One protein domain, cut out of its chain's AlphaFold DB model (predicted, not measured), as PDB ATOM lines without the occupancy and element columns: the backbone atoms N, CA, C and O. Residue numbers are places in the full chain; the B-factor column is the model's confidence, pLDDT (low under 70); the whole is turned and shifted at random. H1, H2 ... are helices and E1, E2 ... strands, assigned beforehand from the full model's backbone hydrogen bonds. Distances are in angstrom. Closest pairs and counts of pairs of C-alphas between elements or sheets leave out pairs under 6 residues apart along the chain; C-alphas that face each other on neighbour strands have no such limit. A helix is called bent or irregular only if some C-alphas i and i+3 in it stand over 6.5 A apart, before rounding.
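AT A GLANCE: This is residues 849 to 935 of the 959 residues of the protein "N6_Mtase domain-containing protein" of Candidatus Viridilinea halotolerans (UniProt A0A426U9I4). One strongly twisted sheet of five strands makes the body, with the long, bent strand E1 in its middle and the short helix H2 packed mainly on edge strand E3. A second short helix, H1, only grazes the sheet. The printed part has 87 residues, with two named helices and five named strands in the order H1 E1 E2 E3 E4 H2 E5; the sheet's order is E3 E2 E1 E4 E5, all antiparallel. The class is mixed, and the whole is compact, with a radius of gyration of the C-alphas of 11.7 A and spans of 30 by 29 by 22 A.

IN THESE COORDINATES: H1, residues 849 to 854, begins at C-alpha 849 (-14.659, 39.995, -11.782). E1, residues 859 to 870, is 27.3 A long and bends by 74 degrees at residue 867. E2, residues 875 to 881, is 19.0 A long; E3 holds residues 888 to 893 and E4 residues 908 to 913. H2 is residues 919 to 924. E5, residues 929 to 934, ends at C-alpha 934 (-31.693, 56.388, -1.972).

HOW THE PARTS SIT: E1 to E3 form a meander, each strand the antiparallel neighbour of the one before; with E4 beside E1 they make a Greek key. In the hairpin E1 and E2, N 865 and O 879 are within hydrogen-bond range at 2.9 A, and in the hairpin E2 and E3, N 878 and O 890 are within hydrogen-bond range at 2.9 A. N 862 is 2.8 A from O 910 between E1 and E4, and N 911 is 2.8 A from O 930 between E4 and E5. H2 is on the sheet; its closest C-alphas to E3 are Asp 923 and Ile 892, 4.2 A. In H1 and H2 every O i to N i+4 pair is within hydrogen-bond range.

THE WHOLE: The C-alphas farthest apart, Pro 858 and Leu 872, are 33.3 A apart. The printed part has no cut. The link E3 to E4, residues 894 to 907, is long; its residues 895 to 905 are under pLDDT 70, as are 849 to 853.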
ATOM      1  N   THR A 849     -14.413  41.312 -11.178       49.81
ATOM      2  CA  THR A 849     -14.659  39.995 -11.782       49.81
ATOM      3  C   THR A 849     -15.762  39.256 -11.023       49.81
ATOM      4  O   THR A 849     -16.699  38.779 -11.654       49.81
ATOM      5  N   GLY A 850     -15.701  39.266  -9.687       55.53
ATOM      6  CA  GLY A 850     -16.746  38.776  -8.788       55.53
ATOM      7  C   GLY A 850     -18.059  39.529  -8.980       55.53
ATOM      8  O   GLY A 850     -19.089  38.912  -9.194       55.53
ATOM      9  N   TRP A 851     -18.026  40.861  -9.049       55.84
ATOM     10  CA  TRP A 851     -19.195  41.681  -9.372       55.84
ATOM     11  C   TRP A 851     -19.769  41.345 -10.747       55.84
ATOM     12  O   TRP A 851     -20.971  41.184 -10.866       55.84
ATOM     13  N   LYS A 852     -18.944  41.181 -11.790       59.94
ATOM     14  CA  LYS A 852     -19.435  40.776 -13.121       59.94
ATOM     15  C   LYS A 852     -20.134  39.417 -13.099       59.94
ATOM     16  O   LYS A 852     -21.126  39.261 -13.807       59.94
ATOM     17  N   SER A 853     -19.637  38.452 -12.322       66.56
ATOM     18  CA  SER A 853     -20.352  37.187 -12.121       66.56
ATOM     19  C   SER A 853     -21.625  37.368 -11.292       66.56
ATOM     20  O   SER A 853     -22.631  36.737 -11.597       66.56
ATOM     21  N   GLU A 854     -21.612  38.266 -10.305       70.69
ATOM     22  CA  GLU A 854     -22.726  38.463  -9.374       70.69
ATOM     23  C   GLU A 854     -23.861  39.341  -9.930       70.69
ATOM     24  O   GLU A 854     -25.012  39.171  -9.550       70.69
ATOM     25  N   VAL A 855     -23.576  40.261 -10.860       62.19
ATOM     26  CA  VAL A 855     -24.568  41.156 -11.498       62.19
ATOM     27  C   VAL A 855     -25.662  40.374 -12.224       62.19
ATOM     28  O   VAL A 855     -26.797  40.834 -12.309       62.19
ATOM     29  N   ASN A 856     -25.326  39.191 -12.738       68.69
ATOM     30  CA  ASN A 856     -26.275  38.307 -13.412       68.69
ATOM     31  C   ASN A 856     -26.989  37.355 -12.445       68.69
ATOM     32  O   ASN A 856     -27.894  36.623 -12.856       68.69
ATOM     33  N   GLU A 857     -26.588  37.332 -11.175       77.62
ATOM     34  CA  GLU A 857     -27.220  36.493 -10.176       77.62
ATOM     35  C   GLU A 857     -28.594  37.072  -9.799       77.62
ATOM     36  O   GLU A 857     -28.748  38.288  -9.630       77.62
ATOM     37  N   PRO A 858     -29.633  36.230  -9.646       82.06
ATOM     38  CA  PRO A 858     -30.903  36.704  -9.136       82.06
ATOM     39  C   PRO A 858     -30.693  37.380  -7.780       82.06
ATOM     40  O   PRO A 858     -30.102  36.800  -6.877       82.06
ATOM     41  N   SER A 859     -31.222  38.586  -7.622       85.75
ATOM     42  CA  SER A 859     -31.076  39.371  -6.397       85.75
ATOM     43  C   SER A 859     -32.420  39.658  -5.731       85.75
ATOM     44  O   SER A 859     -33.475  39.623  -6.375       85.75
ATOM     45  N   ILE A 860     -32.389  39.942  -4.435       85.75
ATOM     46  CA  ILE A 860     -33.529  40.387  -3.634       85.75
ATOM     47  C   ILE A 860     -33.364  41.862  -3.257       85.75
ATOM     48  O   ILE A 860     -32.245  42.308  -2.994       85.75
ATOM     49  N   PRO A 861     -34.452  42.650  -3.273       84.00
ATOM     50  CA  PRO A 861     -34.410  44.016  -2.783       84.00
ATOM     51  C   PRO A 861     -34.283  44.003  -1.258       84.00
ATOM     52  O   PRO A 861     -35.072  43.359  -0.573       84.00
ATOM     53  N   VAL A 862     -33.322  44.753  -0.737       85.81
ATOM     54  CA  VAL A 862     -33.136  44.978   0.700       85.81
ATOM     55  C   VAL A 862     -33.191  46.469   0.986       85.81
ATOM     56  O   VAL A 862     -32.928  47.293   0.106       85.81
ATOM     57  N   THR A 863     -33.521  46.824   2.223       84.50
ATOM     58  CA  THR A 863     -33.318  48.190   2.716       84.50
ATOM     59  C   THR A 863     -32.117  48.187   3.648       84.50
ATOM     60  O   THR A 863     -31.892  47.223   4.362       84.50
ATOM     61  N   ALA A 864     -31.307  49.232   3.606       84.50
ATOM     62  CA  ALA A 864     -30.008  49.260   4.237       84.50
ATOM     63  C   ALA A 864     -29.677  50.652   4.782       84.50
ATOM     64  O   ALA A 864     -30.177  51.661   4.277       84.50
ATOM     65  N   ARG A 865     -28.802  50.715   5.787       85.31
ATOM     66  CA  ARG A 865     -28.240  51.963   6.319       85.31
ATOM     67  C   ARG A 865     -26.840  51.736   6.867       85.31
ATOM     68  O   ARG A 865     -26.632  50.790   7.619       85.31
ATOM     69  N   VAL A 866     -25.915  52.644   6.564       82.50
ATOM     70  CA  VAL A 866     -24.598  52.696   7.218       82.50
ATOM     71  C   VAL A 866     -24.728  53.348   8.591       82.50
ATOM     72  O   VAL A 866     -25.234  54.468   8.697       82.50
ATOM     73  N   THR A 867     -24.281  52.651   9.637       82.56
ATOM     74  CA  THR A 867     -24.288  53.147  11.021       82.56
ATOM     75  C   THR A 867     -22.909  53.603  11.491       82.56
ATOM     76  O   THR A 867     -22.831  54.573  12.242       82.56
ATOM     77  N   GLU A 868     -21.826  52.971  11.030       80.69
ATOM     78  CA  GLU A 868     -20.452  53.257  11.471       80.69
ATOM     79  C   GLU A 868     -19.425  52.921  10.373       80.69
ATOM     80  O   GLU A 868     -19.691  52.092   9.504       80.69
ATOM     81  N   VAL A 869     -18.244  53.550  10.402       75.12
ATOM     82  CA  VAL A 869     -17.138  53.298   9.461       75.12
ATOM     83  C   VAL A 869     -15.823  53.197  10.246       75.12
ATOM     84  O   VAL A 869     -15.448  54.150  10.926       75.12
ATOM     85  N   ASP A 870     -15.115  52.068  10.131       72.88
ATOM     86  CA  ASP A 870     -13.788  51.828  10.719       72.88
ATOM     87  C   ASP A 870     -12.755  51.705   9.597       72.88
ATOM     88  O   ASP A 870     -12.721  50.736   8.835       72.88
ATOM     89  N   LEU A 871     -11.889  52.705   9.495       61.59
ATOM     90  CA  LEU A 871     -10.948  52.835   8.387       61.59
ATOM     91  C   LEU A 871      -9.625  52.143   8.615       61.59
ATOM     92  O   LEU A 871      -8.999  51.722   7.648       61.59
ATOM     93  N   LEU A 872      -9.229  51.977   9.876       59.84
ATOM     94  CA  LEU A 872      -8.040  51.201  10.207       59.84
ATOM     95  C   LEU A 872      -8.244  49.743   9.794       59.84
ATOM     96  O   LEU A 872      -7.299  49.084   9.373       59.84
ATOM     97  N   LYS A 873      -9.493  49.266   9.870       66.69
ATOM     98  CA  LYS A 873      -9.876  47.912   9.459       66.69
ATOM     99  C   LYS A 873     -10.523  47.838   8.075       66.69
ATOM    100  O   LYS A 873     -10.801  46.735   7.619       66.69
ATOM    101  N   ASN A 874     -10.756  48.971   7.407       68.75
ATOM    102  CA  ASN A 874     -11.460  49.066   6.122       68.75
ATOM    103  C   ASN A 874     -12.845  48.376   6.122       68.75
ATOM    104  O   ASN A 874     -13.195  47.628   5.203       68.75
ATOM    105  N   ARG A 875     -13.638  48.609   7.174       80.75
ATOM    106  CA  ARG A 875     -14.980  48.030   7.343       80.75
ATOM    107  C   ARG A 875     -16.038  49.110   7.528       80.75
ATOM    108  O   ARG A 875     -15.776  50.197   8.038       80.75
ATOM    109  N   VAL A 876     -17.258  48.779   7.132       81.31
ATOM    110  CA  VAL A 876     -18.462  49.583   7.340       81.31
ATOM    111  C   VAL A 876     -19.486  48.756   8.102       81.31
ATOM    112  O   VAL A 876     -19.675  47.572   7.819       81.31
ATOM    113  N   ARG A 877     -20.132  49.367   9.089       87.19
ATOM    114  CA  ARG A 877     -21.224  48.761   9.838       87.19
ATOM    115  C   ARG A 877     -22.532  49.098   9.142       87.19
ATOM    116  O   ARG A 877     -22.845  50.272   8.930       87.19
ATOM    117  N   LEU A 878     -23.266  48.066   8.750       86.69
ATOM    118  CA  LEU A 878     -24.520  48.165   8.014       86.69
ATOM    119  C   LEU A 878     -25.646  47.523   8.812       86.69
ATOM    120  O   LEU A 878     -25.467  46.454   9.388       86.69
ATOM    121  N   VAL A 879     -26.815  48.154   8.770       87.81
ATOM    122  CA  VAL A 879     -28.095  47.534   9.120       87.81
ATOM    123  C   VAL A 879     -28.793  47.167   7.819       87.81
ATOM    124  O   VAL A 879     -28.963  48.048   6.976       87.81
ATOM    125  N   LEU A 880     -29.171  45.901   7.653       85.56
ATOM    126  CA  LEU A 880     -29.926  45.378   6.516       85.56
ATOM    127  C   LEU A 880     -31.293  44.870   6.980       85.56
ATOM    128  O   LEU A 880     -31.395  43.910   7.741       85.56
ATOM    129  N   ASP A 881     -32.343  45.489   6.452       81.12
ATOM    130  CA  ASP A 881     -33.727  45.060   6.591       81.12
ATOM    131  C   ASP A 881     -34.122  44.215   5.371       81.12
ATOM    132  O   ASP A 881     -33.803  44.558   4.227       81.12
ATOM    133  N   SER A 882     -34.939  43.182   5.594       77.88
ATOM    134  CA  SER A 882     -35.486  42.280   4.557       77.88
ATOM    135  C   SER A 882     -34.511  41.245   3.976       77.88
ATOM    136  O   SER A 882     -34.865  40.575   3.007       77.88
ATOM    137  N   LEU A 883     -33.307  41.091   4.547       77.44
ATOM    138  CA  LEU A 883     -32.436  39.944   4.242       77.44
ATOM    139  C   LEU A 883     -32.956  38.668   4.930       77.44
ATOM    140  O   LEU A 883     -33.015  37.607   4.315       77.44
ATOM    141  N   THR A 884     -33.405  38.811   6.179       73.19
ATOM    142  CA  THR A 884     -34.104  37.803   6.994       73.19
ATOM    143  C   THR A 884     -35.381  38.403   7.601       73.19
ATOM    144  O   THR A 884     -35.646  39.592   7.415       73.19
ATOM    145  N   GLU A 885     -36.186  37.604   8.318       67.75
ATOM    146  CA  GLU A 885     -37.373  38.108   9.043       67.75
ATOM    147  C   GLU A 885     -37.010  39.176  10.094       67.75
ATOM    148  O   GLU A 885     -37.806  40.075  10.361       67.75
ATOM    149  N   GLU A 886     -35.786  39.126  10.629       73.69
ATOM    150  CA  GLU A 886     -35.220  40.140  11.522       73.69
ATOM    151  C   GLU A 886     -34.192  41.023  10.799       73.69
ATOM    152  O   GLU A 886     -33.485  40.569   9.892       73.69
ATOM    153  N   ALA A 887     -34.101  42.291  11.215       77.69
ATOM    154  CA  ALA A 887     -33.072  43.218  10.755       77.69
ATOM    155  C   ALA A 887     -31.705  42.772  11.279       77.69
ATOM    156  O   ALA A 887     -31.528  42.595  12.485       77.69
ATOM    157  N   GLN A 888     -30.731  42.622  10.386       82.38
ATOM    158  CA  GLN A 888     -29.381  42.240  10.780       82.38
ATOM    159  C   GLN A 888     -28.460  43.460  10.782       82.38
ATOM    160  O   GLN A 888     -28.467  44.258   9.844       82.38
ATOM    161  N   GLU A 889     -27.647  43.595  11.826       89.06
ATOM    162  CA  GLU A 889     -26.605  44.614  11.918       89.06
ATOM    163  C   GLU A 889     -25.235  43.947  12.017       89.06
ATOM    164  O   GLU A 889     -25.018  43.086  12.868       89.06
ATOM    165  N   GLY A 890     -24.287  44.364  11.181       87.88
ATOM    166  CA  GLY A 890     -22.949  43.784  11.198       87.88
ATOM    167  C   GLY A 890     -21.913  44.621  10.469       87.88
ATOM    168  O   GLY A 890     -22.230  45.556   9.733       87.88
ATOM    169  N   TRP A 891     -20.649  44.277  10.700       87.56
ATOM    170  CA  TRP A 891     -19.515  44.849   9.986       87.56
ATOM    171  C   TRP A 891     -19.247  44.057   8.716       87.56
ATOM    172  O   TRP A 891     -19.106  42.838   8.781       87.56
ATOM    173  N   ILE A 892     -19.091  44.757   7.597       85.31
ATOM    174  CA  ILE A 892     -18.604  44.173   6.348       85.31
ATOM    175  C   ILE A 892     -17.405  44.949   5.823       85.31
ATOM    176  O   ILE A 892     -17.236  46.137   6.115       85.31
ATOM    177  N   THR A 893     -16.592  44.294   5.006       78.88
ATOM    178  CA  THR A 893     -15.551  44.933   4.207       78.88
ATOM    179  C   THR A 893     -16.168  46.036   3.353       78.88
ATOM    180  O   THR A 893     -17.190  45.836   2.693       78.88
ATOM    181  N   LEU A 894     -15.552  47.216   3.372       71.31
ATOM    182  CA  LEU A 894     -16.055  48.381   2.658       71.31
ATOM    183  C   LEU A 894     -16.207  48.093   1.145       71.31
ATOM    184  O   LEU A 894     -15.205  47.822   0.472       71.31
ATOM    185  N   PRO A 895     -17.422  48.200   0.571       69.44
ATOM    186  CA  PRO A 895     -17.621  47.968  -0.856       69.44
ATOM    187  C   PRO A 895     -16.911  49.027  -1.714       69.44
ATOM    188  O   PRO A 895     -17.059  50.226  -1.477       69.44
ATOM    189  N   GLN A 896     -16.204  48.600  -2.770       59.16
ATOM    190  CA  GLN A 896     -15.444  49.502  -3.661       59.16
ATOM    191  C   GLN A 896     -16.299  50.606  -4.302       59.16
ATOM    192  O   GLN A 896     -15.822  51.720  -4.504       59.16
ATOM    193  N   ASN A 897     -17.557  50.295  -4.622       58.09
ATOM    194  CA  ASN A 897     -18.479  51.203  -5.304       58.09
ATOM    195  C   ASN A 897     -19.568  51.739  -4.368       58.09
ATOM    196  O   ASN A 897     -20.645  52.106  -4.839       58.09
ATOM    197  N   LEU A 898     -19.326  51.760  -3.050       68.88
ATOM    198  CA  LEU A 898     -20.270  52.385  -2.136       68.88
ATOM    199  C   LEU A 898     -20.332  53.889  -2.467       68.88
ATOM    200  O   LEU A 898     -19.309  54.575  -2.380       68.88
ATOM    201  N   PRO A 899     -21.489  54.414  -2.903       66.19
ATOM    202  CA  PRO A 899     -21.581  55.813  -3.267       66.19
ATOM    203  C   PRO A 899     -21.374  56.668  -2.016       66.19
ATOM    204  O   PRO A 899     -21.807  56.295  -0.925       66.19
ATOM    205  N   GLY A 900     -20.743  57.835  -2.172       64.50
ATOM    206  CA  GLY A 900     -20.422  58.715  -1.040       64.50
ATOM    207  C   GLY A 900     -21.646  59.078  -0.191       64.50
ATOM    208  O   GLY A 900     -21.545  59.225   1.021       64.50
ATOM    209  N   TRP A 901     -22.834  59.113  -0.801       68.75
ATOM    210  CA  TRP A 901     -24.086  59.368  -0.097       68.75
ATOM    211  C   TRP A 901     -24.565  58.219   0.802       68.75
ATOM    212  O   TRP A 901     -25.335  58.476   1.729       68.75
ATOM    213  N   ALA A 902     -24.138  56.978   0.543       69.81
ATOM    214  CA  ALA A 902     -24.505  55.799   1.329       69.81
ATOM    215  C   ALA A 902     -23.618  55.623   2.567       69.81
ATOM    216  O   ALA A 902     -24.041  54.952   3.498       69.81
ATOM    217  N   LEU A 903     -22.435  56.254   2.613       65.81
ATOM    218  CA  LEU A 903     -21.553  56.276   3.792       65.81
ATOM    219  C   LEU A 903     -22.135  57.034   4.991       65.81
ATOM    220  O   LEU A 903     -21.633  56.928   6.107       65.81
ATOM    221  N   GLU A 904     -23.181  57.821   4.781       61.97
ATOM    222  CA  GLU A 904     -23.869  58.542   5.841       61.97
ATOM    223  C   GLU A 904     -25.230  57.914   6.058       61.97
ATOM    224  O   GLU A 904     -25.994  57.950   5.105       61.97
ATOM    225  N   GLY A 905     -25.508  57.409   7.272       65.94
ATOM    226  CA  GLY A 905     -26.769  57.352   8.054       65.94
ATOM    227  C   GLY A 905     -28.151  57.318   7.382       65.94
ATOM    228  O   GLY A 905     -29.169  57.437   8.063       65.94
ATOM    229  N   VAL A 906     -28.214  57.171   6.075       70.38
ATOM    230  CA  VAL A 906     -29.340  57.412   5.197       70.38
ATOM    231  C   VAL A 906     -29.833  56.057   4.751       70.38
ATOM    232  O   VAL A 906     -29.057  55.192   4.350       70.38
ATOM    233  N   MET A 907     -31.144  55.878   4.845       77.00
ATOM    234  CA  MET A 907     -31.788  54.657   4.396       77.00
ATOM    235  C   MET A 907     -31.713  54.580   2.873       77.00
ATOM    236  O   MET A 907     -32.130  55.501   2.162       77.00
ATOM    237  N   PHE A 908     -31.238  53.453   2.373       77.44
ATOM    238  CA  PHE A 908     -31.158  53.170   0.954       77.44
ATOM    239  C   PHE A 908     -31.743  51.805   0.652       77.44
ATOM    240  O   PHE A 908     -31.703  50.900   1.472       77.44
ATOM    241  N   SER A 909     -32.330  51.660  -0.522       81.62
ATOM    242  CA  SER A 909     -32.600  50.348  -1.085       81.62
ATOM    243  C   SER A 909     -31.363  49.864  -1.817       81.62
ATOM    244  O   SER A 909     -30.703  50.635  -2.510       81.62
ATOM    245  N   ALA A 910     -31.068  48.585  -1.701       84.19
ATOM    246  CA  ALA A 910     -30.066  47.924  -2.513       84.19
ATOM    247  C   ALA A 910     -30.618  46.585  -2.988       84.19
ATOM    248  O   ALA A 910     -31.717  46.165  -2.620       84.19
ATOM    249  N   ARG A 911     -29.854  45.919  -3.840       85.06
ATOM    250  CA  ARG A 911     -30.096  44.546  -4.245       85.06
ATOM    251  C   ARG A 911     -28.959  43.695  -3.712       85.06
ATOM    252  O   ARG A 911     -27.795  44.065  -3.840       85.06
ATOM    253  N   VAL A 912     -29.320  42.585  -3.088       87.25
ATOM    254  CA  VAL A 912     -28.380  41.596  -2.565       87.25
ATOM    255  C   VAL A 912     -28.599  40.298  -3.326       87.25
ATOM    256  O   VAL A 912     -29.744  39.906  -3.552       87.25
ATOM    257  N   SER A 913     -27.527  39.664  -3.786       88.31
ATOM    258  CA  SER A 913     -27.596  38.377  -4.489       88.31
ATOM    259  C   SER A 913     -28.295  37.313  -3.644       88.31
ATOM    260  O   SER A 913     -28.075  37.240  -2.439       88.31
ATOM    261  N   LYS A 914     -29.139  36.474  -4.256       85.94
ATOM    262  CA  LYS A 914     -29.918  35.452  -3.532       85.94
ATOM    263  C   LYS A 914     -29.051  34.421  -2.808       85.94
ATOM    264  O   LYS A 914     -29.546  33.797  -1.874       85.94
ATOM    265  N   SER A 915     -27.803  34.212  -3.230       85.19
ATOM    266  CA  SER A 915     -26.862  33.330  -2.529       85.19
ATOM    267  C   SER A 915     -26.318  33.898  -1.214       85.19
ATOM    268  O   SER A 915     -25.619  33.178  -0.508       85.19
ATOM    269  N   ILE A 916     -26.595  35.161  -0.885       87.31
ATOM    270  CA  ILE A 916     -26.268  35.761   0.411       87.31
ATOM    271  C   ILE A 916     -27.409  35.452   1.380       87.31
ATOM    272  O   ILE A 916     -28.549  35.845   1.124       87.31
ATOM    273  N   GLN A 917     -27.105  34.786   2.493       83.31
ATOM    274  CA  GLN A 917     -28.094  34.493   3.536       83.31
ATOM    275  C   GLN A 917     -27.806  35.211   4.858       83.31
ATOM    276  O   GLN A 917     -28.718  35.357   5.671       83.31
ATOM    277  N   ALA A 918     -26.579  35.700   5.058       84.88
ATOM    278  CA  ALA A 918     -26.194  36.460   6.243       84.88
ATOM    279  C   ALA A 918     -25.192  37.588   5.928       84.88
ATOM    280  O   ALA A 918     -24.588  37.634   4.851       84.88
ATOM    281  N   LEU A 919     -24.990  38.511   6.876       83.75
ATOM    282  CA  LEU A 919     -23.988  39.582   6.754       83.75
ATOM    283  C   LEU A 919     -22.553  39.056   6.649       83.75
ATOM    284  O   LEU A 919     -21.726  39.692   5.994       83.75
ATOM    285  N   GLU A 920     -22.249  37.900   7.235       84.31
ATOM    286  CA  GLU A 920     -20.938  37.258   7.125       84.31
ATOM    287  C   GLU A 920     -20.600  36.898   5.668       84.31
ATOM    288  O   GLU A 920     -19.445  37.018   5.255       84.31
ATOM    289  N   ASP A 921     -21.602  36.531   4.860       84.62
ATOM    290  CA  ASP A 921     -21.409  36.261   3.431       84.62
ATOM    291  C   ASP A 921     -21.069  37.547   2.664       84.62
ATOM    292  O   ASP A 921     -20.251  37.529   1.740       84.62
ATOM    293  N   LEU A 922     -21.675  38.674   3.058       83.50
ATOM    294  CA  LEU A 922     -21.388  39.996   2.495       83.50
ATOM    295  C   LEU A 922     -20.012  40.515   2.898       83.50
ATOM    296  O   LEU A 922     -19.404  41.249   2.127       83.50
ATOM    297  N   ASP A 923     -19.491  40.134   4.062       81.56
ATOM    298  CA  ASP A 923     -18.123  40.482   4.449       81.56
ATOM    299  C   ASP A 923     -17.088  39.813   3.531       81.56
ATOM    300  O   ASP A 923     -16.089  40.430   3.161       81.56
ATOM    301  N   GLN A 924     -17.362  38.578   3.099       79.50
ATOM    302  CA  GLN A 924     -16.510  37.835   2.166       79.50
ATOM    303  C   GLN A 924     -16.742  38.223   0.698       79.50
ATOM    304  O   GLN A 924     -15.812  38.166  -0.111       79.50
ATOM    305  N   ARG A 925     -17.974  38.614   0.343       78.81
ATOM    306  CA  ARG A 925     -18.397  39.001  -1.015       78.81
ATOM    307  C   ARG A 925     -19.104  40.366  -1.023       78.81
ATOM    308  O   ARG A 925     -20.271  40.456  -1.411       78.81
ATOM    309  N   PRO A 926     -18.422  41.469  -0.666       73.31
ATOM    310  CA  PRO A 926     -19.054  42.787  -0.529       73.31
ATOM    311  C   PRO A 926     -19.640  43.335  -1.839       73.31
ATOM    312  O   PRO A 926     -20.492  44.223  -1.818       73.31
ATOM    313  N   TRP A 927     -19.227  42.801  -2.992       74.88
ATOM    314  CA  TRP A 927     -19.793  43.132  -4.305       74.88
ATOM    315  C   TRP A 927     -21.176  42.521  -4.574       74.88
ATOM    316  O   TRP A 927     -21.809  42.908  -5.557       74.88
ATOM    317  N   ALA A 928     -21.662  41.607  -3.729       81.69
ATOM    318  CA  ALA A 928     -23.024  41.088  -3.830       81.69
ATOM    319  C   ALA A 928     -24.086  42.142  -3.476       81.69
ATOM    320  O   ALA A 928     -25.239  42.024  -3.895       81.69
ATOM    321  N   LEU A 929     -23.694  43.218  -2.785       81.25
ATOM    322  CA  LEU A 929     -24.509  44.412  -2.588       81.25
ATOM    323  C   LEU A 929     -24.368  45.357  -3.796       81.25
ATOM    324  O   LEU A 929     -23.321  45.966  -4.010       81.25
ATOM    325  N   HIS A 930     -25.431  45.511  -4.585       74.12
ATOM    326  CA  HIS A 930     -25.429  46.319  -5.808       74.12
ATOM    327  C   HIS A 930     -26.735  47.117  -5.977       74.12
ATOM    328  O   HIS A 930     -27.667  46.990  -5.187       74.12
ATOM    329  N   HIS A 931     -26.792  48.005  -6.977       72.50
ATOM    330  CA  HIS A 931     -27.925  48.919  -7.217       72.50
ATOM    331  C   HIS A 931     -28.343  49.740  -5.988       72.50
ATOM    332  O   HIS A 931     -29.529  49.849  -5.676       72.50
ATOM    333  N   LEU A 932     -27.368  50.327  -5.293       73.94
ATOM    334  CA  LEU A 932     -27.646  51.228  -4.182       73.94
ATOM    335  C   LEU A 932     -28.442  52.438  -4.684       73.94
ATOM    336  O   LEU A 932     -27.998  53.166  -5.571       73.94
ATOM    337  N   GLN A 933     -29.623  52.643  -4.113       73.19
ATOM    338  CA  GLN A 933     -30.536  53.733  -4.437       73.19
ATOM    339  C   GLN A 933     -31.087  54.350  -3.158       73.19
ATOM    340  O   GLN A 933     -31.573  53.653  -2.271       73.19
ATOM    341  N   HIS A 934     -31.058  55.673  -3.067       71.00
ATOM    342  CA  HIS A 934     -31.693  56.388  -1.972       71.00
ATOM    343  C   HIS A 934     -33.220  56.183  -1.971       71.00
ATOM    344  O   HIS A 934     -33.855  56.110  -3.026       71.00
ATOM    345  N   ARG A 935     -33.851  56.142  -0.789       69.81
ATOM    346  CA  ARG A 935     -35.311  55.993  -0.695       69.81
ATOM    347  C   ARG A 935     -36.029  57.298  -1.075       69.81
ATOM    348  O   ARG A 935     -35.855  58.325  -0.428       69.81
TER     349      ARG A 935